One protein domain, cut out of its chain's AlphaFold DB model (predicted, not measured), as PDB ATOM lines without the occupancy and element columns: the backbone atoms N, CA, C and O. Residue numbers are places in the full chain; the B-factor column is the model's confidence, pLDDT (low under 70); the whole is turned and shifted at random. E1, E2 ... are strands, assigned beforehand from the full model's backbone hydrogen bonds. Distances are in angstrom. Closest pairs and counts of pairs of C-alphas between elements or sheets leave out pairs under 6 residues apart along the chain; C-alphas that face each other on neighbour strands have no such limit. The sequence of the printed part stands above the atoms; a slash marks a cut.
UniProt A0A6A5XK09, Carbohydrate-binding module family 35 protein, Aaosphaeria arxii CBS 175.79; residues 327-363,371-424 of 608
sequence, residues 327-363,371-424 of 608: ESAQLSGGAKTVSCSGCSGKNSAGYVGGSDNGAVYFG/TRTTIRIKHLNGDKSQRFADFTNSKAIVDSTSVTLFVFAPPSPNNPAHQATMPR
ATOM      1  N   GLU A 327      12.548  -1.407 119.166       92.12
ATOM      2  CA  GLU A 327      13.899  -1.171 118.649       92.12
ATOM      3  C   GLU A 327      15.008  -1.822 119.486       92.12
ATOM      4  O   GLU A 327      16.130  -1.956 119.003       92.12
ATOM      5  N   SER A 328      14.706  -2.210 120.730       93.44
ATOM      6  CA  SER A 328      15.634  -2.914 121.629       93.44
ATOM      7  C   SER A 328      15.449  -4.435 121.590       93.44
ATOM      8  O   SER A 328      16.175  -5.166 122.265       93.44
ATOM      9  N   ALA A 329      14.462  -4.925 120.837       92.88
ATOM     10  CA  ALA A 329      14.210  -6.346 120.656       92.88
ATOM     11  C   ALA A 329      15.174  -6.966 119.631       92.88
ATOM     12  O   ALA A 329      15.851  -6.274 118.870       92.88
ATOM     13  N   GLN A 330      15.211  -8.296 119.573       94.19
ATOM     14  CA  GLN A 330      15.944  -8.993 118.521       94.19
ATOM     15  C   GLN A 330      15.141  -8.928 117.215       94.19
ATOM     16  O   GLN A 330      14.012  -9.415 117.156       94.19
ATOM     17  N   LEU A 331      15.728  -8.341 116.171       93.62
ATOM     18  CA  LEU A 331      15.100  -8.173 114.856       93.62
ATOM     19  C   LEU A 331      15.665  -9.183 113.848       93.62
ATOM     20  O   LEU A 331      16.866  -9.452 113.838       93.62
ATOM     21  N   SER A 332      14.810  -9.745 112.992       91.38
ATOM     22  CA  SER A 332      15.204 -10.693 111.937       91.38
ATOM     23  C   SER A 332      14.316 -10.571 110.696       91.38
ATOM     24  O   SER A 332      13.307  -9.875 110.731       91.38
ATOM     25  N   GLY A 333      14.667 -11.252 109.597       88.94
ATOM     26  CA  GLY A 333      13.815 -11.323 108.394       88.94
ATOM     27  C   GLY A 333      13.587  -9.972 107.701       88.94
ATOM     28  O   GLY A 333      12.512  -9.706 107.189       88.94
ATOM     29  N   GLY A 334      14.559  -9.058 107.763       91.44
ATOM     30  CA  GLY A 334      14.419  -7.706 107.203       91.44
ATOM     31  C   GLY A 334      13.757  -6.682 108.136       91.44
ATOM     32  O   GLY A 334      13.808  -5.485 107.837       91.44
ATOM     33  N   ALA A 335      13.223  -7.105 109.291       95.38
ATOM     34  CA  ALA A 335      12.823  -6.175 110.343       95.38
ATOM     35  C   ALA A 335      14.033  -5.355 110.813       95.38
ATOM     36  O   ALA A 335      15.139  -5.878 110.970       95.38
ATOM     37  N   LYS A 336      13.825  -4.057 111.028       95.75
ATOM     38  CA  LYS A 336      14.892  -3.119 111.401       95.75
ATOM     39  C   LYS A 336      14.353  -1.952 112.204       95.75
ATOM     40  O   LYS A 336      13.183  -1.595 112.083       95.75
ATOM     41  N   THR A 337      15.225  -1.320 112.974       96.62
ATOM     42  CA  THR A 337      14.893  -0.083 113.675       96.62
ATOM     43  C   THR A 337      14.609   1.032 112.672       96.62
ATOM     44  O   THR A 337      15.376   1.248 111.731       96.62
ATOM     45  N   VAL A 338      13.498   1.739 112.868       94.38
ATOM     46  CA  VAL A 338      13.099   2.899 112.069       94.38
ATOM     47  C   VAL A 338      12.870   4.106 112.968       94.38
ATOM     48  O   VAL A 338      12.399   3.974 114.097       94.38
ATOM     49  N   SER A 339      13.188   5.293 112.451       92.31
ATOM     50  CA  SER A 339      12.894   6.544 113.145       92.31
ATOM     51  C   SER A 339      11.385   6.756 113.229       92.31
ATOM     52  O   SER A 339      10.661   6.597 112.244       92.31
ATOM     53  N   CYS A 340      10.918   7.126 114.415       86.25
ATOM     54  CA  CYS A 340       9.519   7.380 114.707       86.25
ATOM     55  C   CYS A 340       9.408   8.513 115.732       86.25
ATOM     56  O   CYS A 340       9.491   8.292 116.937       86.25
ATOM     57  N   SER A 341       9.171   9.741 115.270       85.69
ATOM     58  CA  SER A 341       9.124  10.922 116.146       85.69
ATOM     59  C   SER A 341       8.048  10.855 117.239       85.69
ATOM     60  O   SER A 341       8.233  11.448 118.299       85.69
ATOM     61  N   GLY A 342       6.947  10.136 116.993       81.38
ATOM     62  CA  GLY A 342       5.849   9.939 117.945       81.38
ATOM     63  C   GLY A 342       5.967   8.690 118.825       81.38
ATOM     64  O   GLY A 342       5.072   8.447 119.632       81.38
ATOM     65  N   CYS A 343       7.018   7.883 118.664       86.38
ATOM     66  CA  CYS A 343       7.227   6.675 119.459       86.38
ATOM     67  C   CYS A 343       8.048   6.976 120.718       86.38
ATOM     68  O   CYS A 343       8.819   7.941 120.769       86.38
ATOM     69  N   SER A 344       7.914   6.107 121.725       86.88
ATOM     70  CA  SER A 344       8.874   6.058 122.834       86.88
ATOM     71  C   SER A 344      10.288   5.886 122.274       86.88
ATOM     72  O   SER A 344      10.462   5.288 121.216       86.88
ATOM     73  N   GLY A 345      11.285   6.525 122.888       88.19
ATOM     74  CA  GLY A 345      12.670   6.450 122.402       88.19
ATOM     75  C   GLY A 345      12.920   7.040 121.000       88.19
ATOM     76  O   GLY A 345      14.041   6.962 120.500       88.19
ATOM     77  N   LYS A 346      11.906   7.658 120.368       90.44
ATOM     78  CA  LYS A 346      11.905   8.180 118.987       90.44
ATOM     79  C   LYS A 346      12.191   7.134 117.900       90.44
ATOM     80  O   LYS A 346      12.508   7.500 116.765       90.44
ATOM     81  N   ASN A 347      12.081   5.850 118.224       93.31
ATOM     82  CA  ASN A 347      12.353   4.742 117.315       93.31
ATOM     83  C   ASN A 347      11.262   3.673 117.437       93.31
ATOM     84  O   ASN A 347      10.429   3.713 118.337       93.31
ATOM     85  N   SER A 348      11.225   2.747 116.484       93.50
ATOM     86  CA  SER A 348      10.386   1.554 116.563       93.50
ATOM     87  C   SER A 348      10.978   0.407 115.748       93.50
ATOM     88  O   SER A 348      11.841   0.613 114.892       93.50
ATOM     89  N   ALA A 349      10.496  -0.814 115.980       94.50
ATOM     90  CA  ALA A 349      10.719  -1.916 115.052       94.50
ATOM     91  C   ALA A 349       9.824  -1.739 113.814       94.50
ATOM     92  O   ALA A 349       8.597  -1.797 113.901       94.50
ATOM     93  N   GLY A 350      10.442  -1.514 112.659       92.75
ATOM     94  CA  GLY A 350       9.785  -1.436 111.360       92.75
ATOM     95  C   GLY A 350      10.021  -2.688 110.521       92.75
ATOM     96  O   GLY A 350      10.804  -3.564 110.887       92.75
ATOM     97  N   TYR A 351       9.362  -2.745 109.360       91.75
ATOM     98  CA  TYR A 351       9.474  -3.863 108.411       91.75
ATOM     99  C   TYR A 351       9.115  -5.224 109.035       91.75
ATOM    100  O   TYR A 351       9.676  -6.249 108.674       91.75
ATOM    101  N   VAL A 352       8.178  -5.228 109.985       89.31
ATOM    102  CA  VAL A 352       7.620  -6.450 110.577       89.31
ATOM    103  C   VAL A 352       6.610  -7.063 109.599       89.31
ATOM    104  O   VAL A 352       5.742  -6.354 109.086       89.31
ATOM    105  N   GLY A 353       6.722  -8.365 109.336       84.62
ATOM    106  CA  GLY A 353       6.005  -9.077 108.279       84.62
ATOM    107  C   GLY A 353       6.614  -8.840 106.892       84.62
ATOM    108  O   GLY A 353       7.831  -8.770 106.736       84.62
ATOM    109  N   GLY A 354       5.764  -8.711 105.870       77.81
ATOM    110  CA  GLY A 354       6.197  -8.471 104.486       77.81
ATOM    111  C   GLY A 354       6.813  -9.698 103.799       77.81
ATOM    112  O   GLY A 354       6.809 -10.795 104.349       77.81
ATOM    113  N   SER A 355       7.334  -9.511 102.579       81.94
ATOM    114  CA  SER A 355       7.922 -10.588 101.758       81.94
ATOM    115  C   SER A 355       9.102 -11.290 102.424       81.94
ATOM    116  O   SER A 355       9.319 -12.479 102.202       81.94
ATOM    117  N   ASP A 356       9.839 -10.554 103.254       85.00
ATOM    118  CA  ASP A 356      11.068 -11.022 103.893       85.00
ATOM    119  C   ASP A 356      10.793 -11.695 105.250       85.00
ATOM    120  O   ASP A 356      11.705 -12.225 105.884       85.00
ATOM    121  N   ASN A 357       9.517 -11.732 105.667       79.75
ATOM    122  CA  ASN A 357       9.046 -12.277 106.939       79.75
ATOM    123  C   ASN A 357       9.739 -11.638 108.154       79.75
ATOM    124  O   ASN A 357      10.243 -12.329 109.044       79.75
ATOM    125  N   GLY A 358       9.753 -10.305 108.197       90.12
ATOM    126  CA  GLY A 358      10.367  -9.551 109.280       90.12
ATOM    127  C   GLY A 358       9.746  -9.871 110.631       90.12
ATOM    128  O   GLY A 358       8.525  -9.900 110.776       90.12
ATOM    129  N   ALA A 359      10.578 -10.095 111.641       87.00
ATOM    130  CA  ALA A 359      10.128 -10.498 112.964       87.00
ATOM    131  C   ALA A 359      10.824  -9.709 114.073       87.00
ATOM    132  O   ALA A 359      11.971  -9.280 113.939       87.00
ATOM    133  N   VAL A 360      10.096  -9.547 115.179       90.12
ATOM    134  CA  VAL A 360      10.540  -8.881 116.406       90.12
ATOM    135  C   VAL A 360      10.409  -9.881 117.546       90.12
ATOM    136  O   VAL A 360       9.308 -10.348 117.836       90.12
ATOM    137  N   TYR A 361      11.523 -10.221 118.186       89.19
ATOM    138  CA  TYR A 361      11.568 -11.190 119.274       89.19
ATOM    139  C   TYR A 361      11.961 -10.532 120.600       89.19
ATOM    140  O   TYR A 361      13.050  -9.975 120.749       89.19
ATOM    141  N   PHE A 362      11.071 -10.644 121.588       86.56
ATOM    142  CA  PHE A 362      11.281 -10.146 122.945       86.56
ATOM    143  C   PHE A 362      11.639 -11.308 123.883       86.56
ATOM    144  O   PHE A 362      10.765 -12.045 124.337       86.56
ATOM    145  N   GLY A 363      12.930 -11.478 124.187       79.94
ATOM    146  CA  GLY A 363      13.426 -12.645 124.933       79.94
ATOM    147  C   GLY A 363      13.150 -12.657 126.443       79.94
ATOM    148  O   GLY A 363      13.191 -13.725 127.046       79.94
ATOM    149  N   THR A 371      -1.845 -16.069 136.023       67.06
ATOM    150  CA  THR A 371      -3.098 -16.143 135.269       67.06
ATOM    151  C   THR A 371      -2.952 -15.568 133.861       67.06
ATOM    152  O   THR A 371      -1.873 -15.208 133.394       67.06
ATOM    153  N   ARG A 372      -4.072 -15.486 133.140       72.56
ATOM    154  CA  ARG A 372      -4.146 -14.736 131.889       72.56
ATOM    155  C   ARG A 372      -3.850 -13.253 132.145       72.56
ATOM    156  O   ARG A 372      -4.427 -12.679 133.064       72.56
ATOM    157  N   THR A 373      -3.013 -12.659 131.298       73.75
ATOM    158  CA  THR A 373      -2.581 -11.254 131.389       73.75
ATOM    159  C   THR A 373      -2.822 -10.548 130.057       73.75
ATOM    160  O   THR A 373      -2.685 -11.167 128.996       73.75
ATOM    161  N   THR A 374      -3.186  -9.266 130.109       81.56
ATOM    162  CA  THR A 374      -3.299  -8.393 128.933       81.56
ATOM    163  C   THR A 374      -1.911  -7.947 128.473       81.56
ATOM    164  O   THR A 374      -1.130  -7.440 129.274       81.56
ATOM    165  N   ILE A 375      -1.620  -8.090 127.178       80.75
ATOM    166  CA  ILE A 375      -0.459  -7.455 126.537       80.75
ATOM    167  C   ILE A 375      -0.958  -6.266 125.721       80.75
ATOM    168  O   ILE A 375      -1.945  -6.379 124.986       80.75
ATOM    169  N   ARG A 376      -0.264  -5.132 125.851       83.81
ATOM    170  CA  ARG A 376      -0.495  -3.928 125.050       83.81
ATOM    171  C   ARG A 376       0.637  -3.778 124.051       83.81
ATOM    172  O   ARG A 376       1.792  -3.650 124.447       83.81
ATOM    173  N   ILE A 377       0.304  -3.785 122.769       84.12
ATOM    174  CA  ILE A 377       1.270  -3.555 121.697       84.12
ATOM    175  C   ILE A 377       1.055  -2.139 121.196       84.12
ATOM    176  O   ILE A 377      -0.003  -1.839 120.649       84.12
ATOM    177  N   LYS A 378       2.040  -1.262 121.404       85.56
ATOM    178  CA  LYS A 378       1.999   0.092 120.852       85.56
ATOM    179  C   LYS A 378       2.512   0.075 119.419       85.56
ATOM    180  O   LYS A 378       3.573  -0.488 119.164       85.56
ATOM    181  N   HIS A 379       1.785   0.686 118.492       84.75
ATOM    182  CA  HIS A 379       2.105   0.607 117.069       84.75
ATOM    183  C   HIS A 379       1.745   1.879 116.302       84.75
ATOM    184  O   HIS A 379       0.925   2.691 116.734       84.75
ATOM    185  N   LEU A 380       2.337   1.989 115.111       83.00
ATOM    186  CA  LEU A 380       1.937   2.907 114.052       83.00
ATOM    187  C   LEU A 380       1.594   2.111 112.798       83.00
ATOM    188  O   LEU A 380       2.323   1.198 112.417       83.00
ATOM    189  N   ASN A 381       0.522   2.497 112.119       81.62
ATOM    190  CA  ASN A 381       0.201   1.989 110.791       81.62
ATOM    191  C   ASN A 381      -0.132   3.170 109.867       81.62
ATOM    192  O   ASN A 381      -1.173   3.788 110.008       81.62
ATOM    193  N   GLY A 382       0.755   3.501 108.928       79.12
ATOM    194  CA  GLY A 382       0.574   4.648 108.029       79.12
ATOM    195  C   GLY A 382      -0.540   4.498 106.983       79.12
ATOM    196  O   GLY A 382      -0.828   5.466 106.281       79.12
ATOM    197  N   ASP A 383      -1.161   3.324 106.862       79.56
ATOM    198  CA  ASP A 383      -2.182   3.066 105.846       79.56
ATOM    199  C   ASP A 383      -3.552   3.633 106.247       79.56
ATOM    200  O   ASP A 383      -3.783   4.079 107.369       79.56
ATOM    201  N   LYS A 384      -4.515   3.602 105.321       76.12
ATOM    202  CA  LYS A 384      -5.931   3.853 105.649       76.12
ATOM    203  C   LYS A 384      -6.664   2.578 106.086       76.12
ATOM    204  O   LYS A 384      -7.701   2.674 106.736       76.12
ATOM    205  N   SER A 385      -6.112   1.407 105.771       76.38
ATOM    206  CA  SER A 385      -6.653   0.082 106.084       76.38
ATOM    207  C   SER A 385      -5.994  -0.548 107.317       76.38
ATOM    208  O   SER A 385      -4.970  -0.082 107.822       76.38
ATOM    209  N   GLN A 386      -6.599  -1.628 107.818       78.88
ATOM    210  CA  GLN A 386      -6.021  -2.460 108.875       78.88
ATOM    211  C   GLN A 386      -4.795  -3.213 108.349       78.88
ATOM    212  O   GLN A 386      -4.827  -3.763 107.248       78.88
ATOM    213  N   ARG A 387      -3.740  -3.289 109.163       78.19
ATOM    214  CA  ARG A 387      -2.643  -4.248 108.977       78.19
ATOM    215  C   ARG A 387      -2.773  -5.391 109.959       78.19
ATOM    216  O   ARG A 387      -3.465  -5.259 110.967       78.19
ATOM    217  N   PHE A 388      -2.056  -6.474 109.679       77.94
ATOM    218  CA  PHE A 388      -2.003  -7.607 110.578       77.94
ATOM    219  C   PHE A 388      -0.580  -8.094 110.816       77.94
ATOM    220  O   PHE A 388       0.268  -7.961 109.935       77.94
ATOM    221  N   ALA A 389      -0.329  -8.659 111.995       68.25
ATOM    222  CA  ALA A 389       0.889  -9.420 112.248       68.25
ATOM    223  C   ALA A 389       0.605 -10.643 113.110       68.25
ATOM    224  O   ALA A 389      -0.309 -10.655 113.938       68.25
ATOM    225  N   ASP A 390       1.435 -11.651 112.907       69.12
ATOM    226  CA  ASP A 390       1.439 -12.870 113.687       69.12
ATOM    227  C   ASP A 390       2.185 -12.666 115.004       69.12
ATOM    228  O   ASP A 390       3.215 -11.994 115.076       69.12
ATOM    229  N   PHE A 391       1.681 -13.289 116.062       69.31
ATOM    230  CA  PHE A 391       2.302 -13.276 117.381       69.31
ATOM    231  C   PHE A 391       2.369 -14.680 117.946       69.31
ATOM    232  O   PHE A 391       1.367 -15.403 117.993       69.31
ATOM    233  N   THR A 392       3.545 -15.014 118.461       66.31
ATOM    234  CA  THR A 392       3.835 -16.309 119.063       66.31
ATOM    235  C   THR A 392       4.475 -16.089 120.428       66.31
ATOM    236  O   THR A 392       5.370 -15.260 120.570       66.31
ATOM    237  N   ASN A 393       4.027 -16.829 121.444       60.41
ATOM    238  CA  ASN A 393       4.638 -16.819 122.775       60.41
ATOM    239  C   ASN A 393       5.567 -18.031 122.922       60.41
ATOM    240  O   ASN A 393       5.119 -19.170 122.797       60.41
ATOM    241  N   SER A 394       6.842 -17.798 123.235       47.59
ATOM    242  CA  SER A 394       7.861 -18.847 123.305       47.59
ATOM    243  C   SER A 394       7.678 -19.854 124.448       47.59
ATOM    244  O   SER A 394       8.145 -20.983 124.341       47.59
ATOM    245  N   LYS A 395       6.904 -19.544 125.498       44.41
ATOM    246  CA  LYS A 395       6.533 -20.539 126.531       44.41
ATOM    247  C   LYS A 395       5.454 -21.533 126.059       44.41
ATOM    248  O   LYS A 395       5.119 -22.456 126.793       44.41
ATOM    249  N   ALA A 396       4.923 -21.348 124.848       33.75
ATOM    250  CA  ALA A 396       4.085 -22.310 124.134       33.75
ATOM    251  C   ALA A 396       4.892 -23.197 123.156       33.75
ATOM    252  O   ALA A 396       4.301 -23.984 122.433       33.75
ATOM    253  N   ILE A 397       6.234 -23.126 123.141       29.28
ATOM    254  CA  ILE A 397       7.104 -23.903 122.225       29.28
ATOM    255  C   ILE A 397       7.253 -25.388 122.634       29.28
ATOM    256  O   ILE A 397       7.981 -26.141 122.001       29.28
ATOM    257  N   VAL A 398       6.492 -25.863 123.624       29.20
ATOM    258  CA  VAL A 398       6.280 -27.312 123.836       29.20
ATOM    259  C   VAL A 398       5.061 -27.822 123.036       29.20
ATOM    260  O   VAL A 398       4.838 -29.019 122.957       29.20
ATOM    261  N   ASP A 399       4.296 -26.924 122.394       28.84
ATOM    262  CA  ASP A 399       3.060 -27.223 121.657       28.84
ATOM    263  C   ASP A 399       2.989 -26.323 120.398       28.84
ATOM    264  O   ASP A 399       2.456 -25.211 120.394       28.84
ATOM    265  N   SER A 400       3.629 -26.751 119.312       28.12
ATOM    266  CA  SER A 400       3.994 -25.937 118.140       28.12
ATOM    267  C   SER A 400       2.829 -25.428 117.258       28.12
ATOM    268  O   SER A 400       2.804 -25.753 116.074       28.12
ATOM    269  N   THR A 401       1.850 -24.648 117.753       32.94
ATOM    270  CA  THR A 401       0.740 -24.139 116.894       32.94
ATOM    271  C   THR A 401       0.015 -22.827 117.274       32.94
ATOM    272  O   THR A 401      -0.883 -22.425 116.529       32.94
ATOM    273  N   SER A 402       0.337 -22.087 118.344       36.38
ATOM    274  CA  SER A 402      -0.444 -20.869 118.675       36.38
ATOM    275  C   SER A 402       0.107 -19.581 118.032       36.38
ATOM    276  O   SER A 402       0.851 -18.841 118.676       36.38
ATOM    277  N   VAL A 403      -0.296 -19.287 116.790       41.25
ATOM    278  CA  VAL A 403      -0.048 -17.992 116.122       41.25
ATOM    279  C   VAL A 403      -1.308 -17.136 116.170       41.25
ATOM    280  O   VAL A 403      -2.290 -17.477 115.516       41.25
ATOM    281  N   THR A 404      -1.315 -16.041 116.939       50.47
ATOM    282  CA  THR A 404      -2.463 -15.111 116.952       50.47
ATOM    283  C   THR A 404      -2.272 -14.025 115.915       50.47
ATOM    284  O   THR A 404      -1.260 -13.336 115.961       50.47
ATOM    285  N   LEU A 405      -3.254 -13.851 115.027       49.56
ATOM    286  CA  LEU A 405      -3.297 -12.727 114.101       49.56
ATOM    287  C   LEU A 405      -3.799 -11.480 114.837       49.56
ATOM    288  O   LEU A 405      -4.893 -11.480 115.403       49.56
ATOM    289  N   PHE A 406      -2.997 -10.425 114.821       60.09
ATOM    290  CA  PHE A 406      -3.304  -9.132 115.422       60.09
ATOM    291  C   PHE A 406      -3.764  -8.138 114.384       60.09
ATOM    292  O   PHE A 406      -3.194  -8.114 113.306       60.09
ATOM    293  N   VAL A 407      -4.704  -7.262 114.738       62.62
ATOM    294  CA  VAL A 407      -5.032  -6.079 113.937       62.62
ATOM    295  C   VAL A 407      -4.289  -4.864 114.456       62.62
ATOM    296  O   VAL A 407      -4.353  -4.528 115.637       62.62
ATOM    297  N   PHE A 408      -3.686  -4.144 113.524       73.19
ATOM    298  CA  PHE A 408      -3.090  -2.839 113.727       73.19
ATOM    299  C   PHE A 408      -3.898  -1.810 112.939       73.19
ATOM    300  O   PHE A 408      -3.694  -1.616 111.736       73.19
ATOM    301  N   ALA A 409      -4.848  -1.153 113.610       69.31
ATOM    302  CA  ALA A 409      -5.553  -0.018 113.026       69.31
ATOM    303  C   ALA A 409      -4.577   1.162 112.848       69.31
ATOM    304  O   ALA A 409      -3.627   1.289 113.625       69.31
ATOM    305  N   PRO A 410      -4.757   2.015 111.828       62.28
ATOM    306  CA  PRO A 410      -3.872   3.161 111.626       62.28
ATOM    307  C   PRO A 410      -3.952   4.187 112.784       62.28
ATOM    308  O   PRO A 410      -4.795   4.014 113.660       62.28
ATOM    309  N   PRO A 411      -3.085   5.216 112.895       58.31
ATOM    310  CA  PRO A 411      -3.084   6.121 114.040       58.31
ATOM    311  C   PRO A 411      -4.075   7.284 113.892       58.31
ATOM    312  O   PRO A 411      -4.500   7.618 112.788       58.31
ATOM    313  N   SER A 412      -4.438   7.924 115.007       56.09
ATOM    314  CA  SER A 412      -5.285   9.128 115.023       56.09
ATOM    315  C   SER A 412      -4.399  10.379 115.034       56.09
ATOM    316  O   SER A 412      -3.384  10.368 115.729       56.09
ATOM    317  N   PRO A 413      -4.772  11.477 114.350       48.69
ATOM    318  CA  PRO A 413      -4.015  12.731 114.412       48.69
ATOM    319  C   PRO A 413      -3.850  13.279 115.842       48.69
ATOM    320  O   PRO A 413      -2.851  13.931 116.127       48.69
ATOM    321  N   ASN A 414      -4.768  12.950 116.762       47.69
ATOM    322  CA  ASN A 414      -4.732  13.414 118.156       47.69
ATOM    323  C   ASN A 414      -3.986  12.469 119.118       47.69
ATOM    324  O   ASN A 414      -3.832  12.784 120.295       47.69
ATOM    325  N   ASN A 415      -3.542  11.301 118.647       53.53
ATOM    326  CA  ASN A 415      -2.644  10.421 119.389       53.53
ATOM    327  C   ASN A 415      -1.862   9.560 118.386       53.53
ATOM    328  O   ASN A 415      -2.416   8.568 117.890       53.53
ATOM    329  N   PRO A 416      -0.605   9.926 118.069       48.06
ATOM    330  CA  PRO A 416       0.167   9.199 117.080       48.06
ATOM    331  C   PRO A 416       0.387   7.751 117.522       48.06
ATOM    332  O   PRO A 416       0.249   6.872 116.690       48.06
ATOM    333  N   ALA A 417       0.607   7.461 118.809       49.59
ATOM    334  CA  ALA A 417       0.844   6.099 119.290       49.59
ATOM    335  C   ALA A 417      -0.465   5.370 119.655       49.59
ATOM    336  O   ALA A 417      -1.087   5.646 120.687       49.59
ATOM    337  N   HIS A 418      -0.868   4.399 118.832       55.84
ATOM    338  CA  HIS A 418      -2.012   3.521 119.115       55.84
ATOM    339  C   HIS A 418      -1.600   2.271 119.877       55.84
ATOM    340  O   HIS A 418      -0.429   1.910 119.882       55.84
ATOM    341  N   GLN A 419      -2.561   1.637 120.552       54.97
ATOM    342  CA  GLN A 419      -2.332   0.420 121.333       54.97
ATOM    343  C   GLN A 419      -3.293  -0.678 120.877       54.97
ATOM    344  O   GLN A 419      -4.504  -0.525 121.012       54.97
ATOM    345  N   ALA A 420      -2.784  -1.792 120.367       50.19
ATOM    346  CA  ALA A 420      -3.559  -3.016 120.211       50.19
ATOM    347  C   ALA A 420      -3.546  -3.799 121.529       50.19
ATOM    348  O   ALA A 420      -2.524  -3.869 122.218       50.19
ATOM    349  N   THR A 421      -4.682  -4.391 121.890       44.34
ATOM    350  CA  THR A 421      -4.807  -5.192 123.116       44.34
ATOM    351  C   THR A 421      -5.138  -6.628 122.802       44.34
ATOM    352  O   THR A 421      -5.899  -6.905 121.873       44.34
ATOM    353  N   MET A 422      -4.571  -7.544 123.588       42.50
ATOM    354  CA  MET A 422      -4.841  -8.962 123.409       42.50
ATOM    355  C   MET A 422      -4.954  -9.705 124.743       42.50
ATOM    356  O   MET A 422      -4.034  -9.658 125.566       42.50
ATOM    357  N   PRO A 423      -6.065 -10.424 124.955       44.53
ATOM    358  CA  PRO A 423      -6.167 -11.456 125.969       44.53
ATOM    359  C   PRO A 423      -5.670 -12.795 125.386       44.53
ATOM    360  O   PRO A 423      -6.151 -13.260 124.356       44.53
ATOM    361  N   ARG A 424      -4.730 -13.470 126.067       40.28
ATOM    362  CA  ARG A 424      -4.061 -14.739 125.656       40.28
ATOM    363  C   ARG A 424      -4.973 -15.777 124.967       40.28
ATOM    364  O   ARG A 424      -5.801 -16.380 125.636       40.28
TER     365      ARG A 424
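Overview. This is residues 327 to 363 and 371 to 424 of the 608 residues of the protein "Carbohydrate-binding module family 35 protein" of Aaosphaeria arxii CBS 175.79 (UniProt A0A6A5XK09). With little regular structure, the model sets a small layer of two short strand pairs, E1-E4 and E2-E3, over an angled wall of two longer pairs, E6-E7 and E5-E8. Each pair is antiparallel. Loops 392 to 403 and 409 to 417 lie at opposite ends. The 91 printed residues hold eight named strands, 36 residues, and no named helix: all strand, compact, radius of gyration of the C-alphas 13.6 A, spans 41 by 28 by 25 A.

Arrangement. E1, residues 330 to 332, is antiparallel to E4, 359 to 361, with N 361 and O 330 2.8 A apart. E2, 336 to 339, and E3, 347 to 350, form a hairpin; N 338 to O 348 is 2.8 A. E5, 374 to 379, is antiparallel to E8, 418 to 423; N 420 to O 377 is 2.8 A. E6, 387 to 391, and E7, 404 to 408, form a hairpin; N 406 to O 389 is 2.8 A. E4 and E6 are near each other, with 5 pairs of C-alphas within 10 A.

Along the chain. C-alpha 330 begins E1 at (15.944, -8.993, 118.521); C-alpha 423 ends E8, 17.0 A long, at (-6.167, -11.456, 125.969).

Size, cuts and confidence. Residues 364 to 370 are cut out, leaving 19.8 A between C-alphas 363 and 371. The link E6 to E7 is long. Confidence is under 70 at 371, 389 to 407 and 409 to 424.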